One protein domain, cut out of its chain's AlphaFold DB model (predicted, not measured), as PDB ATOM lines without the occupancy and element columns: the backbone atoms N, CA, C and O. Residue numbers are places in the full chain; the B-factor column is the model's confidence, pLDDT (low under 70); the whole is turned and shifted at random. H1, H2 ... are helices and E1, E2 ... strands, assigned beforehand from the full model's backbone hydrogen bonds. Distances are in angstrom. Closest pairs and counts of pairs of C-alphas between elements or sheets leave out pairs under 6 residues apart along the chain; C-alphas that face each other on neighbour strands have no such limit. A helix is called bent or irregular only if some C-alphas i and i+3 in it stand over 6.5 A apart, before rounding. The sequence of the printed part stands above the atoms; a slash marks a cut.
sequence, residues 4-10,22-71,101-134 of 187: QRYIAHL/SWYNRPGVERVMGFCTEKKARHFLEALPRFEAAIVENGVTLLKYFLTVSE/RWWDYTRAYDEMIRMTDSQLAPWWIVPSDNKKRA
ATOM      1  N   GLN A   4      -0.487 -24.744 -26.640       93.12
ATOM      2  CA  GLN A   4      -1.750 -24.258 -26.082       93.12
ATOM      3  C   GLN A   4      -2.817 -25.358 -25.983       93.12
ATOM      4  O   GLN A   4      -3.484 -25.464 -24.961       93.12
ATOM      5  N   ARG A   5      -2.920 -26.223 -27.003       93.38
ATOM      6  CA  ARG A   5      -3.882 -27.337 -27.008       93.38
ATOM      7  C   ARG A   5      -3.587 -28.418 -25.966       93.38
ATOM      8  O   ARG A   5      -4.492 -29.136 -25.587       93.38
ATOM      9  N   TYR A   6      -2.335 -28.557 -25.534       95.88
ATOM     10  CA  TYR A   6      -1.933 -29.551 -24.536       95.88
ATOM     11  C   TYR A   6      -2.015 -28.994 -23.117       95.88
ATOM     12  O   TYR A   6      -2.380 -29.721 -22.205       95.88
ATOM     13  N   ILE A   7      -1.720 -27.699 -22.948       94.38
ATOM     14  CA  ILE A   7      -1.806 -27.004 -21.655       94.38
ATOM     15  C   ILE A   7      -3.218 -27.103 -21.072       94.38
ATOM     16  O   ILE A   7      -3.365 -27.329 -19.878       94.38
ATOM     17  N   ALA A   8      -4.247 -27.013 -21.918       94.50
ATOM     18  CA  ALA A   8      -5.644 -27.155 -21.507       94.50
ATOM     19  C   ALA A   8      -5.994 -28.533 -20.905       94.50
ATOM     20  O   ALA A   8      -7.064 -28.683 -20.325       94.50
ATOM     21  N   HIS A   9      -5.118 -29.529 -21.058       96.00
ATOM     22  CA  HIS A   9      -5.286 -30.885 -20.538       96.00
ATOM     23  C   HIS A   9      -4.253 -31.236 -19.460       96.00
ATOM     24  O   HIS A   9      -4.101 -32.409 -19.133       96.00
ATOM     25  N   LEU A  10      -3.490 -30.268 -18.945       95.69
ATOM     26  CA  LEU A  10      -2.601 -30.536 -17.816       95.69
ATOM     27  C   LEU A  10      -3.422 -30.853 -16.554       95.69
ATOM     28  O   LEU A  10      -4.497 -30.278 -16.385       95.69
ATOM     29  N   SER A  22       1.501 -36.979 -27.375       96.75
ATOM     30  CA  SER A  22       1.651 -35.701 -26.675       96.75
ATOM     31  C   SER A  22       2.150 -34.610 -27.623       96.75
ATOM     32  O   SER A  22       2.083 -34.733 -28.853       96.75
ATOM     33  N   TRP A  23       2.665 -33.517 -27.063       96.81
ATOM     34  CA  TRP A  23       3.326 -32.453 -27.811       96.81
ATOM     35  C   TRP A  23       4.503 -32.933 -28.669       96.81
ATOM     36  O   TRP A  23       4.818 -32.304 -29.683       96.81
ATOM     37  N   TYR A  24       5.066 -34.100 -28.356       97.31
ATOM     38  CA  TYR A  24       6.096 -34.771 -29.148       97.31
ATOM     39  C   TYR A  24       5.649 -35.217 -30.556       97.31
ATOM     40  O   TYR A  24       6.486 -35.580 -31.380       97.31
ATOM     41  N   ASN A  25       4.362 -35.079 -30.909       95.44
ATOM     42  CA  ASN A  25       3.915 -35.202 -32.302       95.44
ATOM     43  C   ASN A  25       4.657 -34.246 -33.248       95.44
ATOM     44  O   ASN A  25       4.924 -34.620 -34.389       95.44
ATOM     45  N   ARG A  26       5.012 -33.039 -32.781       95.62
ATOM     46  CA  ARG A  26       5.692 -32.028 -33.601       95.62
ATOM     47  C   ARG A  26       7.082 -32.467 -34.066       95.62
ATOM     48  O   ARG A  26       7.304 -32.471 -35.272       95.62
ATOM     49  N   PRO A  27       8.008 -32.838 -33.168       95.56
ATOM     50  CA  PRO A  27       9.326 -33.309 -33.579       95.56
ATOM     51  C   PRO A  27       9.331 -34.715 -34.187       95.56
ATOM     52  O   PRO A  27      10.297 -35.051 -34.861       95.56
ATOM     53  N   GLY A  28       8.282 -35.513 -33.966       94.44
ATOM     54  CA  GLY A  28       8.121 -36.841 -34.558       94.44
ATOM     55  C   GLY A  28       7.328 -36.812 -35.867       94.44
ATOM     56  O   GLY A  28       7.838 -36.438 -36.920       94.44
ATOM     57  N   VAL A  29       6.057 -37.220 -35.799       93.50
ATOM     58  CA  VAL A  29       5.197 -37.431 -36.977       93.50
ATOM     59  C   VAL A  29       5.041 -36.168 -37.828       93.50
ATOM     60  O   VAL A  29       5.183 -36.255 -39.043       93.50
ATOM     61  N   GLU A  30       4.776 -34.995 -37.237       94.44
ATOM     62  CA  GLU A  30       4.562 -33.768 -38.027       94.44
ATOM     63  C   GLU A  30       5.823 -33.359 -38.800       94.44
ATOM     64  O   GLU A  30       5.718 -32.818 -39.898       94.44
ATOM     65  N   ARG A  31       7.012 -33.614 -38.244       95.00
ATOM     66  CA  ARG A  31       8.295 -33.338 -38.894       95.00
ATOM     67  C   ARG A  31       8.565 -34.316 -40.035       95.00
ATOM     68  O   ARG A  31       8.810 -33.878 -41.154       95.00
ATOM     69  N   VAL A  32       8.475 -35.624 -39.775       95.38
ATOM     70  CA  VAL A  32       8.785 -36.674 -40.768       95.38
ATOM     71  C   VAL A  32       7.798 -36.667 -41.939       95.38
ATOM     72  O   VAL A  32       8.181 -36.913 -43.083       95.38
ATOM     73  N   MET A  33       6.534 -36.338 -41.671       93.44
ATOM     74  CA  MET A  33       5.479 -36.274 -42.686       93.44
ATOM     75  C   MET A  33       5.373 -34.906 -43.375       93.44
ATOM     76  O   MET A  33       4.555 -34.745 -44.276       93.44
ATOM     77  N   GLY A  34       6.170 -33.913 -42.968       94.31
ATOM     78  CA  GLY A  34       6.156 -32.577 -43.573       94.31
ATOM     79  C   GLY A  34       4.943 -31.711 -43.208       94.31
ATOM     80  O   GLY A  34       4.676 -30.716 -43.875       94.31
ATOM     81  N   PHE A  35       4.215 -32.040 -42.137       94.44
ATOM     82  CA  PHE A  35       3.125 -31.206 -41.605       94.44
ATOM     83  C   PHE A  35       3.625 -29.968 -40.859       94.44
ATOM     84  O   PHE A  35       2.872 -29.023 -40.616       94.44
ATOM     85  N   CYS A  36       4.907 -29.945 -40.500       95.50
ATOM     86  CA  CYS A  36       5.583 -28.748 -40.034       95.50
ATOM     87  C   CYS A  36       6.949 -28.605 -40.711       95.50
ATOM     88  O   CYS A  36       7.539 -29.578 -41.175       95.50
ATOM     89  N   THR A  37       7.455 -27.374 -40.786       96.44
ATOM     90  CA  THR A  37       8.789 -27.132 -41.341       96.44
ATOM     91  C   THR A  37       9.863 -27.594 -40.362       96.44
ATOM     92  O   THR A  37       9.703 -27.447 -39.148       96.44
ATOM     93  N   GLU A  38      10.999 -28.055 -40.883       95.88
ATOM     94  CA  GLU A  38      12.166 -28.456 -40.082       95.88
ATOM     95  C   GLU A  38      12.564 -27.377 -39.060       95.88
ATOM     96  O   GLU A  38      12.772 -27.658 -37.881       95.88
ATOM     97  N   LYS A  39      12.557 -26.104 -39.483       96.12
ATOM     98  CA  LYS A  39      12.828 -24.954 -38.608       96.12
ATOM     99  C   LYS A  39      11.847 -24.866 -37.430       96.12
ATOM    100  O   LYS A  39      12.264 -24.574 -36.314       96.12
ATOM    101  N   LYS A  40      10.550 -25.114 -37.661       95.38
ATOM    102  CA  LYS A  40       9.529 -25.109 -36.598       95.38
ATOM    103  C   LYS A  40       9.699 -26.299 -35.654       95.38
ATOM    104  O   LYS A  40       9.527 -26.119 -34.453       95.38
ATOM    105  N   ALA A  41      10.022 -27.483 -36.176       96.31
ATOM    106  CA  ALA A  41      10.257 -28.673 -35.361       96.31
ATOM    107  C   ALA A  41      11.481 -28.502 -34.450       96.31
ATOM    108  O   ALA A  41      11.379 -28.730 -33.247       96.31
ATOM    109  N   ARG A  42      12.604 -28.023 -34.997       95.69
ATOM    110  CA  ARG A  42      13.844 -27.804 -34.242       95.69
ATOM    111  C   ARG A  42      13.705 -26.726 -33.176       95.69
ATOM    112  O   ARG A  42      14.030 -26.970 -32.022       95.69
ATOM    113  N   HIS A  43      13.127 -25.579 -33.532       95.06
ATOM    114  CA  HIS A  43      12.853 -24.526 -32.555       95.06
ATOM    115  C   HIS A  43      11.951 -25.023 -31.416       95.06
ATOM    116  O   HIS A  43      12.121 -24.655 -30.258       95.06
ATOM    117  N   PHE A  44      10.988 -25.891 -31.740       96.12
ATOM    118  CA  PHE A  44      10.136 -26.500 -30.734       96.12
ATOM    119  C   PHE A  44      10.911 -27.463 -29.820       96.12
ATOM    120  O   PHE A  44      10.741 -27.382 -28.608       96.12
ATOM    121  N   LEU A  45      11.802 -28.303 -30.365       96.38
ATOM    122  CA  LEU A  45      12.693 -29.168 -29.575       96.38
ATOM    123  C   LEU A  45      13.562 -28.378 -28.596       96.38
ATOM    124  O   LEU A  45      13.674 -28.767 -27.441       96.38
ATOM    125  N   GLU A  46      14.128 -27.252 -29.027       96.19
ATOM    126  CA  GLU A  46      14.951 -26.380 -28.177       96.19
ATOM    127  C   GLU A  46      14.152 -25.746 -27.025       96.19
ATOM    128  O   GLU A  46      14.700 -25.453 -25.960       96.19
ATOM    129  N   ALA A  47      12.853 -25.512 -27.226       95.19
ATOM    130  CA  ALA A  47      11.979 -24.910 -26.222       95.19
ATOM    131  C   ALA A  47      11.413 -25.928 -25.217       95.19
ATOM    132  O   ALA A  47      11.095 -25.548 -24.088       95.19
ATOM    133  N   LEU A  48      11.281 -27.200 -25.609       96.31
ATOM    134  CA  LEU A  48      10.614 -28.233 -24.811       96.31
ATOM    135  C   LEU A  48      11.199 -28.429 -23.406       96.31
ATOM    136  O   LEU A  48      10.405 -28.405 -22.468       96.31
ATOM    137  N   PRO A  49      12.527 -28.536 -23.202       96.62
ATOM    138  CA  PRO A  49      13.080 -28.749 -21.865       96.62
ATOM    139  C   PRO A  49      12.682 -27.659 -20.867       96.62
ATOM    140  O   PRO A  49      12.385 -27.954 -19.716       96.62
ATOM    141  N   ARG A  50      12.610 -26.397 -21.312       95.62
ATOM    142  CA  ARG A  50      12.186 -25.272 -20.459       95.62
ATOM    143  C   ARG A  50      10.709 -25.365 -20.093       95.62
ATOM    144  O   ARG A  50      10.326 -25.045 -18.975       95.62
ATOM    145  N   PHE A  51       9.883 -25.791 -21.042       95.19
ATOM    146  CA  PHE A  51       8.458 -25.979 -20.804       95.19
ATOM    147  C   PHE A  51       8.197 -27.139 -19.832       95.19
ATOM    148  O   PHE A  51       7.367 -27.025 -18.936       95.19
ATOM    149  N   GLU A  52       8.932 -28.238 -19.980       97.62
ATOM    150  CA  GLU A  52       8.844 -29.396 -19.090       97.62
ATOM    151  C   GLU A  52       9.371 -29.082 -17.690       97.62
ATOM    152  O   GLU A  52       8.732 -29.462 -16.713       97.62
ATOM    153  N   ALA A  53      10.467 -28.323 -17.588       97.06
ATOM    154  CA  ALA A  53      10.962 -27.811 -16.314       97.06
ATOM    155  C   ALA A  53       9.886 -26.985 -15.598       97.06
ATOM    156  O   ALA A  53       9.576 -27.278 -14.452       97.06
ATOM    157  N   ALA A  54       9.229 -26.053 -16.298       95.81
ATOM    158  CA  ALA A  54       8.151 -25.260 -15.709       95.81
ATOM    159  C   ALA A  54       6.983 -26.128 -15.199       95.81
ATOM    160  O   ALA A  54       6.416 -25.827 -14.153       95.81
ATOM    161  N   ILE A  55       6.627 -27.216 -15.893       96.31
ATOM    162  CA  ILE A  55       5.608 -28.167 -15.412       96.31
ATOM    163  C   ILE A  55       6.056 -28.820 -14.097       96.31
ATOM    164  O   ILE A  55       5.301 -28.833 -13.124       96.31
ATOM    165  N   VAL A  56       7.283 -29.344 -14.063       96.81
ATOM    166  CA  VAL A  56       7.823 -30.075 -12.908       96.81
ATOM    167  C   VAL A  56       8.037 -29.157 -11.704       96.81
ATOM    168  O   VAL A  56       7.666 -29.509 -10.586       96.81
ATOM    169  N   GLU A  57       8.561 -27.952 -11.925       96.50
ATOM    170  CA  GLU A  57       8.774 -26.928 -10.894       96.50
ATOM    171  C   GLU A  57       7.465 -26.472 -10.235       96.50
ATOM    172  O   GLU A  57       7.466 -26.074  -9.074       96.50
ATOM    173  N   ASN A  58       6.335 -26.589 -10.940       94.75
ATOM    174  CA  ASN A  58       5.002 -26.301 -10.404       94.75
ATOM    175  C   ASN A  58       4.313 -27.539  -9.794       94.75
ATOM    176  O   ASN A  58       3.095 -27.558  -9.625       94.75
ATOM    177  N   GLY A  59       5.084 -28.572  -9.435       93.81
ATOM    178  CA  GLY A  59       4.619 -29.702  -8.625       93.81
ATOM    179  C   GLY A  59       3.994 -30.860  -9.404       93.81
ATOM    180  O   GLY A  59       3.501 -31.805  -8.789       93.81
ATOM    181  N   VAL A  60       4.019 -30.835 -10.739       95.94
ATOM    182  CA  VAL A  60       3.509 -31.943 -11.558       95.94
ATOM    183  C   VAL A  60       4.596 -32.997 -11.757       95.94
ATOM    184  O   VAL A  60       5.664 -32.724 -12.304       95.94
ATOM    185  N   THR A  61       4.310 -34.248 -11.397       95.75
ATOM    186  CA  THR A  61       5.172 -35.380 -11.761       95.75
ATOM    187  C   THR A  61       5.018 -35.701 -13.251       95.75
ATOM    188  O   THR A  61       4.031 -36.305 -13.669       95.75
ATOM    189  N   LEU A  62       6.002 -35.313 -14.066       97.12
ATOM    190  CA  LEU A  62       6.008 -35.577 -15.505       97.12
ATOM    191  C   LEU A  62       6.797 -36.853 -15.836       97.12
ATOM    192  O   LEU A  62       8.023 -36.872 -15.772       97.12
ATOM    193  N   LEU A  63       6.096 -37.912 -16.251       97.62
ATOM    194  CA  LEU A  63       6.710 -39.172 -16.690       97.62
ATOM    195  C   LEU A  63       6.606 -39.321 -18.213       97.62
ATOM    196  O   LEU A  63       5.505 -39.388 -18.760       97.62
ATOM    197  N   LYS A  64       7.751 -39.406 -18.900       98.19
ATOM    198  CA  LYS A  64       7.820 -39.584 -20.360       98.19
ATOM    199  C   LYS A  64       8.250 -41.006 -20.705       98.19
ATOM    200  O   LYS A  64       9.319 -41.445 -20.291       98.19
ATOM    201  N   TYR A  65       7.441 -41.714 -21.492       98.06
ATOM    202  CA  TYR A  65       7.713 -43.096 -21.897       98.06
ATOM    203  C   TYR A  65       7.837 -43.220 -23.412       98.06
ATOM    204  O   TYR A  65       6.926 -42.834 -24.146       98.06
ATOM    205  N   PHE A  66       8.934 -43.814 -23.876       97.69
ATOM    206  CA  PHE A  66       9.139 -44.143 -25.281       97.69
ATOM    207  C   PHE A  66       9.089 -45.660 -25.463       97.69
ATOM    208  O   PHE A  66       9.992 -46.386 -25.047       97.69
ATOM    209  N   LEU A  67       7.999 -46.154 -26.052       96.94
ATOM    210  CA  LEU A  67       7.806 -47.583 -26.283       96.94
ATOM    211  C   LEU A  67       8.521 -47.985 -27.575       96.94
ATOM    212  O   LEU A  67       8.020 -47.720 -28.666       96.94
ATOM    213  N   THR A  68       9.671 -48.645 -27.453       95.06
ATOM    214  CA  THR A  68      10.452 -49.102 -28.608       95.06
ATOM    215  C   THR A  68       9.918 -50.427 -29.127       95.06
ATOM    216  O   THR A  68       9.479 -51.289 -28.362       95.06
ATOM    217  N   VAL A  69       9.920 -50.590 -30.441       94.69
ATOM    218  CA  VAL A  69       9.574 -51.834 -31.133       94.69
ATOM    219  C   VAL A  69      10.712 -52.094 -32.109       94.69
ATOM    220  O   VAL A  69      11.172 -51.138 -32.726       94.69
ATOM    221  N   SER A  70      11.186 -53.330 -32.231       94.56
ATOM    222  CA  SER A  70      12.155 -53.686 -33.275       94.56
ATOM    223  C   SER A  70      11.522 -53.614 -34.670       94.56
ATOM    224  O   SER A  70      10.304 -53.730 -34.814       94.56
ATOM    225  N   GLU A  71      12.340 -53.419 -35.705       93.94
ATOM    226  CA  GLU A  71      11.877 -53.377 -37.101       93.94
ATOM    227  C   GLU A  71      11.107 -54.659 -37.463       93.94
ATOM    228  O   GLU A  71       9.940 -54.598 -37.862       93.94
ATOM    229  N   ARG A 101       9.029 -45.087 -43.944       93.88
ATOM    230  CA  ARG A 101       9.958 -44.047 -43.472       93.88
ATOM    231  C   ARG A 101      10.648 -44.414 -42.158       93.88
ATOM    232  O   ARG A 101      11.024 -43.516 -41.406       93.88
ATOM    233  N   TRP A 102      10.818 -45.706 -41.872       93.88
ATOM    234  CA  TRP A 102      11.395 -46.214 -40.622       93.88
ATOM    235  C   TRP A 102      12.618 -45.414 -40.153       93.88
ATOM    236  O   TRP A 102      12.602 -44.827 -39.076       93.88
ATOM    237  N   TRP A 103      13.643 -45.293 -41.000       95.50
ATOM    238  CA  TRP A 103      14.880 -44.597 -40.643       95.50
ATOM    239  C   TRP A 103      14.717 -43.088 -40.451       95.50
ATOM    240  O   TRP A 103      15.470 -42.494 -39.680       95.50
ATOM    241  N   ASP A 104      13.747 -42.451 -41.107       96.12
ATOM    242  CA  ASP A 104      13.457 -41.031 -40.882       96.12
ATOM    243  C   ASP A 104      12.810 -40.821 -39.512       96.12
ATOM    244  O   ASP A 104      13.182 -39.893 -38.789       96.12
ATOM    245  N   TYR A 105      11.902 -41.721 -39.122       95.19
ATOM    246  CA  TYR A 105      11.328 -41.758 -37.779       95.19
ATOM    247  C   TYR A 105      12.383 -42.046 -36.716       95.19
ATOM    248  O   TYR A 105      12.440 -41.318 -35.727       95.19
ATOM    249  N   THR A 106      13.243 -43.044 -36.927       95.06
ATOM    250  CA  THR A 106      14.328 -43.387 -35.998       95.06
ATOM    251  C   THR A 106      15.235 -42.183 -35.751       95.06
ATOM    252  O   THR A 106      15.419 -41.791 -34.603       95.06
ATOM    253  N   ARG A 107      15.698 -41.499 -36.810       96.62
ATOM    254  CA  ARG A 107      16.523 -40.284 -36.659       96.62
ATOM    255  C   ARG A 107      15.791 -39.162 -35.922       96.62
ATOM    256  O   ARG A 107      16.388 -38.493 -35.080       96.62
ATOM    257  N   ALA A 108      14.512 -38.942 -36.231       96.62
ATOM    258  CA  ALA A 108      13.717 -37.906 -35.579       96.62
ATOM    259  C   ALA A 108      13.493 -38.201 -34.087       96.62
ATOM    260  O   ALA A 108      13.580 -37.284 -33.267       96.62
ATOM    261  N   TYR A 109      13.233 -39.460 -33.726       96.19
ATOM    262  CA  TYR A 109      13.053 -39.881 -32.338       96.19
ATOM    263  C   TYR A 109      14.358 -39.871 -31.541       96.19
ATOM    264  O   TYR A 109      14.346 -39.387 -30.410       96.19
ATOM    265  N   ASP A 110      15.477 -40.301 -32.123       96.94
ATOM    266  CA  ASP A 110      16.790 -40.234 -31.473       96.94
ATOM    267  C   ASP A 110      17.183 -38.787 -31.160       96.94
ATOM    268  O   ASP A 110      17.606 -38.472 -30.046       96.94
ATOM    269  N   GLU A 111      16.997 -37.870 -32.115       97.69
ATOM    270  CA  GLU A 111      17.237 -36.445 -31.878       97.69
ATOM    271  C   GLU A 111      16.293 -35.880 -30.815       97.69
ATOM    272  O   GLU A 111      16.738 -35.155 -29.925       97.69
ATOM    273  N   MET A 112      15.006 -36.224 -30.887       97.81
ATOM    274  CA  MET A 112      14.005 -35.801 -29.914       97.81
ATOM    275  C   MET A 112      14.397 -36.221 -28.498       97.81
ATOM    276  O   MET A 112      14.423 -35.370 -27.611       97.81
ATOM    277  N   ILE A 113      14.722 -37.499 -28.285       97.75
ATOM    278  CA  ILE A 113      15.134 -38.020 -26.978       97.75
ATOM    279  C   ILE A 113      16.411 -37.309 -26.535       97.75
ATOM    280  O   ILE A 113      16.421 -36.705 -25.470       97.75
ATOM    281  N   ARG A 114      17.446 -37.259 -27.378       97.44
ATOM    282  CA  ARG A 114      18.723 -36.606 -27.051       97.44
ATOM    283  C   ARG A 114      18.573 -35.136 -26.648       97.44
ATOM    284  O   ARG A 114      19.308 -34.666 -25.789       97.44
ATOM    285  N   MET A 115      17.674 -34.390 -27.291       97.75
ATOM    286  CA  MET A 115      17.487 -32.959 -27.019       97.75
ATOM    287  C   MET A 115      16.571 -32.667 -25.830       97.75
ATOM    288  O   MET A 115      16.580 -31.545 -25.329       97.75
ATOM    289  N   THR A 116      15.749 -33.632 -25.414       97.94
ATOM    290  CA  THR A 116      14.704 -33.407 -24.403       97.94
ATOM    291  C   THR A 116      14.802 -34.322 -23.193       97.94
ATOM    292  O   THR A 116      14.031 -34.171 -22.248       97.94
ATOM    293  N   ASP A 117      15.745 -35.255 -23.185       97.81
ATOM    294  CA  ASP A 117      16.111 -35.991 -21.987       97.81
ATOM    295  C   ASP A 117      16.830 -35.056 -21.013       97.81
ATOM    296  O   ASP A 117      17.824 -34.410 -21.347       97.81
ATOM    297  N   SER A 118      16.274 -34.919 -19.814       95.62
ATOM    298  CA  SER A 118      16.783 -34.007 -18.794       95.62
ATOM    299  C   SER A 118      16.611 -34.618 -17.413       95.62
ATOM    300  O   SER A 118      15.746 -35.465 -17.208       95.62
ATOM    301  N   GLN A 119      17.394 -34.154 -16.439       94.19
ATOM    302  CA  GLN A 119      17.283 -34.643 -15.060       94.19
ATOM    303  C   GLN A 119      15.908 -34.346 -14.440       94.19
ATOM    304  O   GLN A 119      15.415 -35.144 -13.651       94.19
ATOM    305  N   LEU A 120      15.280 -33.224 -14.815       94.44
ATOM    306  CA  LEU A 120      13.953 -32.832 -14.323       94.44
ATOM    307  C   LEU A 120      12.825 -33.646 -14.968       94.44
ATOM    308  O   LEU A 120      11.839 -33.964 -14.310       94.44
ATOM    309  N   ALA A 121      12.963 -33.983 -16.250       96.69
ATOM    310  CA  ALA A 121      11.985 -34.752 -17.009       96.69
ATOM    311  C   ALA A 121      12.713 -35.782 -17.891       96.69
ATOM    312  O   ALA A 121      12.944 -35.517 -19.079       96.69
ATOM    313  N   PRO A 122      13.105 -36.940 -17.331       97.38
ATOM    314  CA  PRO A 122      13.829 -37.966 -18.073       97.38
ATOM    315  C   PRO A 122      12.909 -38.753 -19.012       97.38
ATOM    316  O   PRO A 122      11.697 -38.867 -18.791       97.38
ATOM    317  N   TRP A 123      13.496 -39.326 -20.059       98.31
ATOM    318  CA  TRP A 123      12.852 -40.308 -20.925       98.31
ATOM    319  C   TRP A 123      13.069 -41.734 -20.418       98.31
ATOM    320  O   TRP A 123      14.194 -42.182 -20.210       98.31
ATOM    321  N   TRP A 124      11.983 -42.498 -20.320       98.00
ATOM    322  CA  TRP A 124      12.019 -43.919 -19.985       98.00
ATOM    323  C   TRP A 124      11.758 -44.767 -21.223       98.00
ATOM    324  O   TRP A 124      10.653 -44.779 -21.777       98.00
ATOM    325  N   ILE A 125      12.780 -45.501 -21.661       97.88
ATOM    326  CA  ILE A 125      12.677 -46.404 -22.806       97.88
ATOM    327  C   ILE A 125      12.036 -47.718 -22.359       97.88
ATOM    328  O   ILE A 125      12.524 -48.385 -21.448       97.88
ATOM    329  N   VAL A 126      10.941 -48.111 -23.011       97.81
ATOM    330  CA  VAL A 126      10.188 -49.328 -22.695       97.81
ATOM    331  C   VAL A 126      10.242 -50.283 -23.888       97.81
ATOM    332  O   VAL A 126       9.446 -50.132 -24.819       97.81
ATOM    333  N   PRO A 127      11.126 -51.299 -23.867       97.25
ATOM    334  CA  PRO A 127      11.147 -52.343 -24.885       97.25
ATOM    335  C   PRO A 127       9.789 -53.029 -24.971       97.25
ATOM    336  O   PRO A 127       9.312 -53.636 -24.006       97.25
ATOM    337  N   SER A 128       9.141 -52.910 -26.126       96.69
ATOM    338  CA  SER A 128       7.731 -53.254 -26.271       96.69
ATOM    339  C   SER A 128       7.447 -54.412 -27.217       96.69
ATOM    340  O   SER A 128       6.274 -54.691 -27.483       96.69
ATOM    341  N   ASP A 129       8.474 -55.155 -27.642       95.38
ATOM    342  CA  ASP A 129       8.334 -56.337 -28.501       95.38
ATOM    343  C   ASP A 129       7.398 -57.384 -27.891       95.38
ATOM    344  O   ASP A 129       6.430 -57.829 -28.520       95.38
ATOM    345  N   ASN A 130       7.574 -57.667 -26.597       95.88
ATOM    346  CA  ASN A 130       6.599 -58.409 -25.810       95.88
ATOM    347  C   ASN A 130       5.616 -57.451 -25.118       95.88
ATOM    348  O   ASN A 130       5.905 -56.890 -24.062       95.88
ATOM    349  N   LYS A 131       4.401 -57.336 -25.671       93.25
ATOM    350  CA  LYS A 131       3.350 -56.442 -25.150       93.25
ATOM    351  C   LYS A 131       2.998 -56.673 -23.678       93.25
ATOM    352  O   LYS A 131       2.691 -55.709 -22.985       93.25
ATOM    353  N   LYS A 132       2.987 -57.925 -23.202       96.12
ATOM    354  CA  LYS A 132       2.637 -58.230 -21.802       96.12
ATOM    355  C   LYS A 132       3.726 -57.718 -20.861       96.12
ATOM    356  O   LYS A 132       3.410 -57.011 -19.912       96.12
ATOM    357  N   ARG A 133       4.994 -58.008 -21.176       96.62
ATOM    358  CA  ARG A 133       6.145 -57.518 -20.401       96.62
ATOM    359  C   ARG A 133       6.220 -55.995 -20.405       96.62
ATOM    360  O   ARG A 133       6.356 -55.407 -19.344       96.62
ATOM    361  N   ALA A 134       6.035 -55.365 -21.565       97.00
ATOM    362  CA  ALA A 134       6.042 -53.909 -21.698       97.00
ATOM    363  C   ALA A 134       5.014 -53.233 -20.780       97.00
ATOM    364  O   ALA A 134       5.336 -52.279 -20.083       97.00
TER     365      ALA A 134
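Overview. This is residues 4 to 10, 22 to 71 and 101 to 134 of the 187 residues of the protein "Putative regulatory protein" of Ensifer adhaerens OV14 (UniProt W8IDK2). Three helical pieces, H2, H3a and H4, pack together as a core, and the two parallel strands E1 and E2 make a narrow ribbon beside the end of H4. The bent helix H3 runs on from this core as its second arm H3b, while the four-residue helices H1 and H5 lie far out, H5 just past the end of E2. The printed part has 91 residues, with five named helices and two named strands in the order H1 H2 H3 E1 H4 E2 H5, and its class is mostly helix. It is compact, with a radius of gyration of the C-alphas of 13.9 A, and spans 38 by 35 by 23 A.

Arrangement. H1, residues 4 to 7, is close to but not clearly touching H2, residues 23 to 32; the closest C-alphas, of Tyr 6 and Trp 23, are 6.8 A apart. H2 is only just irregular, with C-alphas 27 and 30 6.53 A apart. H3, residues 38 to 57, was assigned as one helix by its hydrogen bonds but is bent, with C-alphas 46 and 49 7.0 A apart. Its arms, H3a, residues 38 to 46, and H3b, residues 49 to 57, stand at a shallow tilt of 34 degrees, only just short of steep. H2 and H3a form a helical hairpin and touch, closest at the C-alphas of Pro 27 and Ala 41, 5.1 A, at a shallow tilt of 30 degrees, opposite ways. H4, residues 102 to 116, touches H2, closest at the C-alphas of Gly 28 and Ala 108, 5.8 A, at 36 degrees, only just steep, opposite ways. With residues 112 to 116 alone H4 touches H3a, closest at the C-alphas of Leu 45 and Met 115, 6.6 A. E1, residues 64 to 68, and E2, residues 123 to 127, are parallel neighbours at 29 degrees, with N 66 and O 124 2.9 A apart and N 126 and O 66 2.8 A apart, within hydrogen-bond range. The closest C-alphas of H4 and E2, of Ile 113 and Trp 123, are 6.9 A apart. H5, residues 131 to 134, and H4 are apart. Every O i to N i+4 pair is within hydrogen-bond range in H3a, H3b and H4, and 3 of 6 are in H2; H1 and H5 are too short for such a pair.

Along the chain. H1 begins at C-alpha 4, (-1.750, -24.258, -26.082). H2 is 14.7 A long, H3a 12.4 A, H3b 11.9 A, E1 12.9 A, H4 20.9 A and E2 12.8 A. H5 ends at C-alpha 134, (6.042, -53.909, -21.698).

Size, cuts and confidence. The C-alphas farthest apart are those of Lys 39 and Lys 132, 38.6 A. Residues 11 to 21 and 72 to 100 are not printed, with gaps between C-alphas of 11.1 A and 11.5 A. Of the links printed whole, no link is long. The mean pLDDT of the printed part is 96.0, and no printed residue is under 70.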